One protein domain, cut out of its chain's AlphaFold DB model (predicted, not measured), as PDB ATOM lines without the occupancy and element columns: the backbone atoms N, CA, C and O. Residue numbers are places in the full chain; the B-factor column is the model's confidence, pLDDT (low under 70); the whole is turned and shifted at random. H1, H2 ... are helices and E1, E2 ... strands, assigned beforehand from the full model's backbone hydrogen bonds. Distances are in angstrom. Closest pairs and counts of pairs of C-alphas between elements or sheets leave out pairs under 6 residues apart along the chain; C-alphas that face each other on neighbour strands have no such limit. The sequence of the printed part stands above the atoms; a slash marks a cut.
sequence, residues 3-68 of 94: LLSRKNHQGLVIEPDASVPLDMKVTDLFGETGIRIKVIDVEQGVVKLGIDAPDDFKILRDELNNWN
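What this domain is: This is residues 3 to 68 of the 94 residues of an uncharacterized protein of hydrothermal vent metagenome (UniProt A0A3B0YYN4). A loose, flat frame is made of two separate pieces of antiparallel sheet: a strongly twisted one of three strands, in which the long hairpin E3 and E4 has E1 beside E4, and a two-strand ribbon of E2 and E5. The loop with the small helix H1 makes one end of the frame, with residues 22 to 28 sticking out, and the short helix H2 follows E5 on the side of the ribbon away from the hairpin. The printed part has 66 residues, with two named helices and five named strands in the order E1, E2, H1, E3, E4, E5, H2, and its class is mixed, helices and strands. The larger sheet has the order E1, E4, E3. The radius of gyration of the C-alphas is 13.9 A, and they span 43 by 31 by 14 A.

How they stand to each other: In the larger sheet the inner strand is E4, residues 46 to 52, and the edge strands are E3, residues 36 to 43, and E1, residues 3 to 7. E3 and E4 form a hairpin, antiparallel at 159 degrees, with N 38 and O 50 at 2.8 A and N 43 and O 46 at 2.9 A, within hydrogen-bond range. E1 and E4 are antiparallel at 145 degrees; the facing C-alphas of Ser 5 and Lys 48 are 4.4 A apart, and N 4 and O 49 are 2.9 A apart. In the other sheet E2, residues 12 to 16, and E5, residues 57 to 61, are antiparallel at 156 degrees, with N 15 and O 58 at 3.0 A. E2 is apart from E3 and E4, and E5 is apart from E1, E3 and E4. H1, residues 26 to 30, and H2, residues 62 to 65, are apart from each other and not on the larger sheet. The closest C-alphas of E2 and H2, those of Leu 12 and Asp 62, are 5.1 A apart. In H1 the O i to N i+4 pair is within hydrogen-bond range; H2 is too short for such a pair.

Where its parts are: E3 measures 21.1 A from first to last C-alpha and E4 19.4 A. E1 measures 13.7 A, beginning at C-alpha 3 (233.099, 172.910, 177.052). E2 measures 13.5 A and E5 13.1 A. H1 begins at C-alpha 26 (212.140, 173.725, 190.781), and H2 ends at C-alpha 65 (226.508, 190.519, 179.905).

The domain as a whole: The C-alphas farthest apart, those of Asp 23 and Gln 44, are 43.6 A apart. The printed part has no cut. The link E2 to H1 is short, and the other links between named elements are tight. The mean pLDDT of the printed part is 87.3, with residues 65 to 68 under 70.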
ATOM      1  N   LEU A   3     231.705 172.759 176.614       93.38
ATOM      2  CA  LEU A   3     233.099 172.910 177.052       93.38
ATOM      3  C   LEU A   3     233.541 174.374 176.969       93.38
ATOM      4  O   LEU A   3     233.339 175.032 175.949       93.38
ATOM      5  N   LEU A   4     234.156 174.878 178.039       93.00
ATOM      6  CA  LEU A   4     234.512 176.287 178.198       93.00
ATOM      7  C   LEU A   4     235.857 176.457 178.901       93.00
ATOM      8  O   LEU A   4     236.062 175.928 179.986       93.00
ATOM      9  N   SER A   5     236.751 177.252 178.320       93.88
ATOM     10  CA  SER A   5     238.014 177.636 178.959       93.88
ATOM     11  C   SER A   5     237.843 178.939 179.734       93.88
ATOM     12  O   SER A   5     237.407 179.938 179.160       93.88
ATOM     13  N   ARG A   6     238.209 178.946 181.018       92.88
ATOM     14  CA  ARG A   6     238.076 180.092 181.925       92.88
ATOM     15  C   ARG A   6     239.391 180.420 182.616       92.88
ATOM     16  O   ARG A   6     240.086 179.533 183.101       92.88
ATOM     17  N   LYS A   7     239.726 181.707 182.662       92.62
ATOM     18  CA  LYS A   7     240.815 182.246 183.488       92.62
ATOM     19  C   LYS A   7     240.297 182.653 184.859       92.62
ATOM     20  O   LYS A   7     239.092 182.690 185.104       92.62
ATOM     21  N   ASN A   8     241.227 183.003 185.740       86.88
ATOM     22  CA  ASN A   8     240.883 183.554 187.040       86.88
ATOM     23  C   ASN A   8     239.933 184.758 186.886       86.88
ATOM     24  O   ASN A   8     240.137 185.595 186.005       86.88
ATOM     25  N   HIS A   9     238.898 184.815 187.725       87.25
ATOM     26  CA  HIS A   9     237.824 185.822 187.690       87.25
ATOM     27  C   HIS A   9     236.922 185.831 186.441       87.25
ATOM     28  O   HIS A   9     236.095 186.727 186.312       87.25
ATOM     29  N   GLN A  10     237.027 184.850 185.537       89.50
ATOM     30  CA  GLN A  10     236.053 184.681 184.455       89.50
ATOM     31  C   GLN A  10     234.954 183.711 184.889       89.50
ATOM     32  O   GLN A  10     235.136 182.492 184.839       89.50
ATOM     33  N   GLY A  11     233.830 184.270 185.329       90.12
ATOM     34  CA  GLY A  11     232.658 183.510 185.736       90.12
ATOM     35  C   GLY A  11     231.747 183.119 184.573       90.12
ATOM     36  O   GLY A  11     232.040 183.316 183.387       90.12
ATOM     37  N   LEU A  12     230.652 182.469 184.936       92.12
ATOM     38  CA  LEU A  12     229.545 182.132 184.056       92.12
ATOM     39  C   LEU A  12     228.255 182.163 184.872       92.12
ATOM     40  O   LEU A  12     228.265 181.820 186.057       92.12
ATOM     41  N   VAL A  13     227.155 182.494 184.210       91.62
ATOM     42  CA  VAL A  13     225.808 182.458 184.777       91.62
ATOM     43  C   VAL A  13     225.049 181.305 184.138       91.62
ATOM     44  O   VAL A  13     225.132 181.090 182.929       91.62
ATOM     45  N   ILE A  14     224.323 180.549 184.959       91.19
ATOM     46  CA  ILE A  14     223.387 179.526 184.494       91.19
ATOM     47  C   ILE A  14     222.005 179.927 184.990       91.19
ATOM     48  O   ILE A  14     221.796 180.038 186.198       91.19
ATOM     49  N   GLU A  15     221.086 180.158 184.063       90.38
ATOM     50  CA  GLU A  15     219.735 180.636 184.351       90.38
ATOM     51  C   GLU A  15     218.700 179.904 183.490       90.38
ATOM     52  O   GLU A  15     219.051 179.412 182.414       90.38
ATOM     53  N   PRO A  16     217.439 179.789 183.939       89.69
ATOM     54  CA  PRO A  16     216.371 179.236 183.112       89.69
ATOM     55  C   PRO A  16     216.183 180.055 181.829       89.69
ATOM     56  O   PRO A  16     216.350 181.276 181.830       89.69
ATOM     57  N   ASP A  17     215.807 179.401 180.733       88.06
ATOM     58  CA  ASP A  17     215.393 180.094 179.515       88.06
ATOM     59  C   ASP A  17     214.166 180.981 179.805       88.06
ATOM     60  O   ASP A  17     213.328 180.682 180.652       88.06
ATOM     61  N   ALA A  18     214.016 182.062 179.045       84.75
ATOM     62  CA  ALA A  18     212.826 182.901 179.053       84.75
ATOM     63  C   ALA A  18     211.560 182.145 178.603       84.75
ATOM     64  O   ALA A  18     210.452 182.620 178.842       84.75
ATOM     65  N   SER A  19     211.707 180.990 177.942       86.25
ATOM     66  CA  SER A  19     210.592 180.083 177.650       86.25
ATOM     67  C   SER A  19     210.077 179.329 178.879       86.25
ATOM     68  O   SER A  19     208.977 178.777 178.820       86.25
ATOM     69  N   VAL A  20     210.840 179.290 179.976       85.88
ATOM     70  CA  VAL A  20     210.443 178.620 181.216       85.88
ATOM     71  C   VAL A  20     209.437 179.497 181.978       85.88
ATOM     72  O   VAL A  20     209.729 180.659 182.271       85.88
ATOM     73  N   PRO A  21     208.253 178.968 182.341       87.62
ATOM     74  CA  PRO A  21     207.288 179.685 183.167       87.62
ATOM     75  C   PRO A  21     207.864 180.063 184.539       87.62
ATOM     76  O   PRO A  21     208.475 179.241 185.219       87.62
ATOM     77  N   LEU A  22     207.609 181.296 184.983       85.12
ATOM     78  CA  LEU A  22     208.070 181.812 186.282       85.12
ATOM     79  C   LEU A  22     207.492 181.047 187.484       85.12
ATOM     80  O   LEU A  22     208.070 181.068 188.568       85.12
ATOM     81  N   ASP A  23     206.338 180.411 187.303       89.25
ATOM     82  CA  ASP A  23     205.633 179.614 188.303       89.25
ATOM     83  C   ASP A  23     205.974 178.116 188.233       89.25
ATOM     84  O   ASP A  23     205.455 177.330 189.033       89.25
ATOM     85  N   MET A  24     206.861 177.709 187.315       85.56
ATOM     86  CA  MET A  24     207.331 176.331 187.224       85.56
ATOM     87  C   MET A  24     208.041 175.928 188.521       85.56
ATOM     88  O   MET A  24     208.876 176.653 189.068       85.56
ATOM     89  N   LYS A  25     207.727 174.733 189.027       88.50
ATOM     90  CA  LYS A  25     208.394 174.213 190.219       88.50
ATOM     91  C   LYS A  25     209.838 173.860 189.896       88.50
ATOM     92  O   LYS A  25     210.139 173.280 188.860       88.50
ATOM     93  N   VAL A  26     210.718 174.095 190.864       84.88
ATOM     94  CA  VAL A  26     212.140 173.725 190.781       84.88
ATOM     95  C   VAL A  26     212.324 172.230 190.480       84.88
ATOM     96  O   VAL A  26     213.220 171.861 189.733       84.88
ATOM     97  N   THR A  27     211.461 171.362 191.014       85.50
ATOM     98  CA  THR A  27     211.496 169.915 190.732       85.50
ATOM     99  C   THR A  27     211.280 169.597 189.262       85.50
ATOM    100  O   THR A  27     211.910 168.690 188.734       85.50
ATOM    101  N   ASP A  28     210.410 170.358 188.609       83.56
ATOM    102  CA  ASP A  28     210.035 170.133 187.220       83.56
ATOM    103  C   ASP A  28     211.102 170.742 186.299       83.56
ATOM    104  O   ASP A  28     211.446 170.155 185.281       83.56
ATOM    105  N   LEU A  29     211.703 171.859 186.727       83.62
ATOM    106  CA  LEU A  29     212.782 172.549 186.023       83.62
ATOM    107  C   LEU A  29     214.079 171.726 185.930       83.62
ATOM    108  O   LEU A  29     214.753 171.736 184.906       83.62
ATOM    109  N   PHE A  30     214.461 171.033 187.002       81.75
ATOM    110  CA  PHE A  30     215.655 170.177 186.999       81.75
ATOM    111  C   PHE A  30     215.346 168.726 186.592       81.75
ATOM    112  O   PHE A  30     216.271 167.949 186.349       81.75
ATOM    113  N   GLY A  31     214.066 168.348 186.517       76.94
ATOM    114  CA  GLY A  31     213.631 166.983 186.236       76.94
ATOM    115  C   GLY A  31     214.336 165.954 187.128       76.94
ATOM    116  O   GLY A  31     214.410 166.099 188.348       76.94
ATOM    117  N   GLU A  32     214.896 164.912 186.508       76.38
ATOM    118  CA  GLU A  32     215.670 163.866 187.198       76.38
ATOM    119  C   GLU A  32     217.177 164.177 187.286       76.38
ATOM    120  O   GLU A  32     217.927 163.480 187.976       76.38
ATOM    121  N   THR A  33     217.651 165.213 186.585       77.19
ATOM    122  CA  THR A  33     219.082 165.472 186.384       77.19
ATOM    123  C   THR A  33     219.449 166.925 186.667       77.19
ATOM    124  O   THR A  33     219.119 167.830 185.910       77.19
ATOM    125  N   GLY A  34     220.217 167.150 187.735       87.12
ATOM    126  CA  GLY A  34     220.766 168.470 188.047       87.12
ATOM    127  C   GLY A  34     221.859 168.943 187.077       87.12
ATOM    128  O   GLY A  34     222.377 168.178 186.262       87.12
ATOM    129  N   ILE A  35     222.277 170.200 187.241       91.69
ATOM    130  CA  ILE A  35     223.427 170.770 186.529       91.69
ATOM    131  C   ILE A  35     224.718 170.149 187.073       91.69
ATOM    132  O   ILE A  35     224.972 170.154 188.279       91.69
ATOM    133  N   ARG A  36     225.569 169.633 186.186       92.62
ATOM    134  CA  ARG A  36     226.873 169.060 186.527       92.62
ATOM    135  C   ARG A  36     227.981 169.920 185.945       92.62
ATOM    136  O   ARG A  36     228.082 170.076 184.733       92.62
ATOM    137  N   ILE A  37     228.856 170.413 186.813       94.06
ATOM    138  CA  ILE A  37     230.057 171.152 186.425       94.06
ATOM    139  C   ILE A  37     231.268 170.282 186.749       94.06
ATOM    140  O   ILE A  37     231.418 169.800 187.871       94.06
ATOM    141  N   LYS A  38     232.127 170.061 185.758       95.06
ATOM    142  CA  LYS A  38     233.356 169.277 185.879       95.06
ATOM    143  C   LYS A  38     234.548 170.120 185.464       95.06
ATOM    144  O   LYS A  38     234.506 170.789 184.437       95.06
ATOM    145  N   VAL A  39     235.631 170.029 186.223       94.19
ATOM    146  CA  VAL A  39     236.942 170.484 185.758       94.19
ATOM    147  C   VAL A  39     237.520 169.368 184.897       94.19
ATOM    148  O   VAL A  39     237.760 168.269 185.387       94.19
ATOM    149  N   ILE A  40     237.664 169.632 183.604       95.94
ATOM    150  CA  ILE A  40     238.212 168.684 182.631       95.94
ATOM    151  C   ILE A  40     239.735 168.748 182.648       95.94
ATOM    152  O   ILE A  40     240.390 167.718 182.538       95.94
ATOM    153  N   ASP A  41     240.285 169.954 182.780       95.38
ATOM    154  CA  ASP A  41     241.719 170.189 182.682       95.38
ATOM    155  C   ASP A  41     242.102 171.540 183.303       95.38
ATOM    156  O   ASP A  41     241.272 172.454 183.380       95.38
ATOM    157  N   VAL A  42     243.357 171.673 183.727       94.62
ATOM    158  CA  VAL A  42     243.923 172.910 184.273       94.62
ATOM    159  C   VAL A  42     245.331 173.100 183.720       94.62
ATOM    160  O   VAL A  42     246.268 172.416 184.125       94.62
ATOM    161  N   GLU A  43     245.502 174.079 182.834       94.12
ATOM    162  CA  GLU A  43     246.772 174.364 182.162       94.12
ATOM    163  C   GLU A  43     247.102 175.854 182.263       94.12
ATOM    164  O   GLU A  43     246.300 176.703 181.887       94.12
ATOM    165  N   GLN A  44     248.299 176.195 182.756       91.75
ATOM    166  CA  GLN A  44     248.837 177.568 182.738       91.75
ATOM    167  C   GLN A  44     247.874 178.649 183.289       91.75
ATOM    168  O   GLN A  44     247.798 179.762 182.771       91.75
ATOM    169  N   GLY A  45     247.113 178.328 184.343       89.88
ATOM    170  CA  GLY A  45     246.140 179.252 184.944       89.88
ATOM    171  C   GLY A  45     244.820 179.391 184.170       89.88
ATOM    172  O   GLY A  45     244.025 180.285 184.466       89.88
ATOM    173  N   VAL A  46     244.579 178.514 183.193       94.25
ATOM    174  CA  VAL A  46     243.316 178.355 182.471       94.25
ATOM    175  C   VAL A  46     242.679 177.030 182.880       94.25
ATOM    176  O   VAL A  46     243.312 175.979 182.825       94.25
ATOM    177  N   VAL A  47     241.411 177.073 183.270       95.06
ATOM    178  CA  VAL A  47     240.606 175.902 183.626       95.06
ATOM    179  C   VAL A  47     239.680 175.567 182.461       95.06
ATOM    180  O   VAL A  47     238.925 176.428 182.012       95.06
ATOM    181  N   LYS A  48     239.697 174.321 181.976       95.19
ATOM    182  CA  LYS A  48     238.680 173.807 181.045       95.19
ATOM    183  C   LYS A  48     237.530 173.220 181.859       95.19
ATOM    184  O   LYS A  48     237.701 172.233 182.572       95.19
ATOM    185  N   LEU A  49     236.358 173.830 181.755       95.44
ATOM    186  CA  LEU A  49     235.122 173.411 182.403       95.44
ATOM    187  C   LEU A  49     234.246 172.639 181.414       95.44
ATOM    188  O   LEU A  49     234.049 173.074 180.281       95.44
ATOM    189  N   GLY A  50     233.702 171.513 181.862       95.31
ATOM    190  CA  GLY A  50     232.624 170.782 181.209       95.31
ATOM    191  C   GLY A  50     231.333 171.010 181.979       95.31
ATOM    192  O   GLY A  50     231.281 170.745 183.179       95.31
ATOM    193  N   ILE A  51     230.308 171.517 181.307       94.75
ATOM    194  CA  ILE A  51     229.026 171.868 181.913       94.75
ATOM    195  C   ILE A  51     227.949 171.033 181.239       94.75
ATOM    196  O   ILE A  51     227.817 171.045 180.016       94.75
ATOM    197  N   ASP A  52     227.200 170.292 182.038       92.38
ATOM    198  CA  ASP A  52     226.040 169.536 181.598       92.38
ATOM    199  C   ASP A  52     224.818 170.089 182.317       92.38
ATOM    200  O   ASP A  52     224.776 170.103 183.547       92.38
ATOM    201  N   ALA A  53     223.869 170.603 181.554       90.81
ATOM    202  CA  ALA A  53     222.641 171.197 182.049       90.81
ATOM    203  C   ALA A  53     221.495 170.766 181.123       90.81
ATOM    204  O   ALA A  53     221.766 170.489 179.951       90.81
ATOM    205  N   PRO A  54     220.253 170.697 181.630       88.81
ATOM    206  CA  PRO A  54     219.077 170.532 180.783       88.81
ATOM    207  C   PRO A  54     218.976 171.650 179.737       88.81
ATOM    208  O   PRO A  54     219.441 172.765 179.980       88.81
ATOM    209  N   ASP A  55     218.337 171.362 178.602       85.75
ATOM    210  CA  ASP A  55     218.190 172.311 177.485       85.75
ATOM    211  C   ASP A  55     217.351 173.549 177.855       85.75
ATOM    212  O   ASP A  55     217.455 174.589 177.209       85.75
ATOM    213  N   ASP A  56     216.575 173.462 178.938       88.06
ATOM    214  CA  ASP A  56     215.791 174.563 179.503       88.06
ATOM    215  C   ASP A  56     216.646 175.621 180.224       88.06
ATOM    216  O   ASP A  56     216.113 176.617 180.715       88.06
ATOM    217  N   PHE A  57     217.968 175.425 180.313       89.38
ATOM    218  CA  PHE A  57     218.900 176.376 180.914       89.38
ATOM    219  C   PHE A  57     219.807 177.036 179.879       89.38
ATOM    220  O   PHE A  57     220.470 176.390 179.066       89.38
ATOM    221  N   LYS A  58     219.949 178.352 180.010       90.19
ATOM    222  CA  LYS A  58     220.973 179.131 179.321       90.19
ATOM    223  C   LYS A  58     222.244 179.159 180.144       90.19
ATOM    224  O   LYS A  58     222.226 179.394 181.349       90.19
ATOM    225  N   ILE A  59     223.366 178.971 179.459       91.50
ATOM    226  CA  ILE A  59     224.703 179.128 180.028       91.50
ATOM    227  C   ILE A  59     225.329 180.360 179.381       91.50
ATOM    228  O   ILE A  59     225.702 180.340 178.205       91.50
ATOM    229  N   LEU A  60     225.442 181.433 180.153       90.81
ATOM    230  CA  LEU A  60     225.958 182.721 179.714       90.81
ATOM    231  C   LEU A  60     227.358 182.955 180.266       90.81
ATOM    232  O   LEU A  60     227.727 182.503 181.351       90.81
ATOM    233  N   ARG A  61     228.163 183.673 179.489       91.06
ATOM    234  CA  ARG A  61     229.489 184.091 179.921       91.06
ATOM    235  C   ARG A  61     229.394 185.490 180.511       91.06
ATOM    236  O   ARG A  61     228.898 186.371 179.817       91.06
ATOM    237  N   ASP A  62     229.903 185.700 181.722       88.56
ATOM    238  CA  ASP A  62     229.797 186.993 182.417       88.56
ATOM    239  C   ASP A  62     230.312 188.152 181.559       88.56
ATOM    240  O   ASP A  62     229.711 189.222 181.518       88.56
ATOM    241  N   GLU A  63     231.384 187.930 180.792       84.12
ATOM    242  CA  GLU A  63     231.958 188.961 179.929       84.12
ATOM    243  C   GLU A  63     231.035 189.416 178.784       84.12
ATOM    244  O   GLU A  63     231.256 190.481 178.209       84.12
ATOM    245  N   LEU A  64     230.009 188.629 178.445       81.38
ATOM    246  CA  LEU A  64     229.023 188.967 177.418       81.38
ATOM    247  C   LEU A  64     227.848 189.780 177.979       81.38
ATOM    248  O   LEU A  64     227.194 190.480 177.209       81.38
ATOM    249  N   ASN A  65     227.606 189.758 179.295       66.12
ATOM    250  CA  ASN A  65     226.508 190.519 179.905       66.12
ATOM    251  C   ASN A  65     226.745 192.039 179.878       66.12
ATOM    252  O   ASN A  65     225.789 192.805 179.780       66.12
ATOM    253  N   ASN A  66     228.006 192.487 179.841       55.22
ATOM    254  CA  ASN A  66     228.356 193.912 179.763       55.22
ATOM    255  C   ASN A  66     227.913 194.613 178.460       55.22
ATOM    256  O   ASN A  66     228.039 195.831 178.361       55.22
ATOM    257  N   TRP A  67     227.409 193.889 177.453       48.78
ATOM    258  CA  TRP A  67     226.888 194.504 176.225       48.78
ATOM    259  C   TRP A  67     225.459 195.055 176.358       48.78
ATOM    260  O   TRP A  67     225.091 195.926 175.573       48.78
ATOM    261  N   ASN A  68     224.679 194.607 177.349       48.53
ATOM    262  CA  ASN A  68     223.294 195.064 177.554       48.53
ATOM    263  C   ASN A  68     223.147 196.131 178.654       48.53
ATOM    264  O   ASN A  68     222.066 196.690 178.815       48.53
TER     265      ASN A  68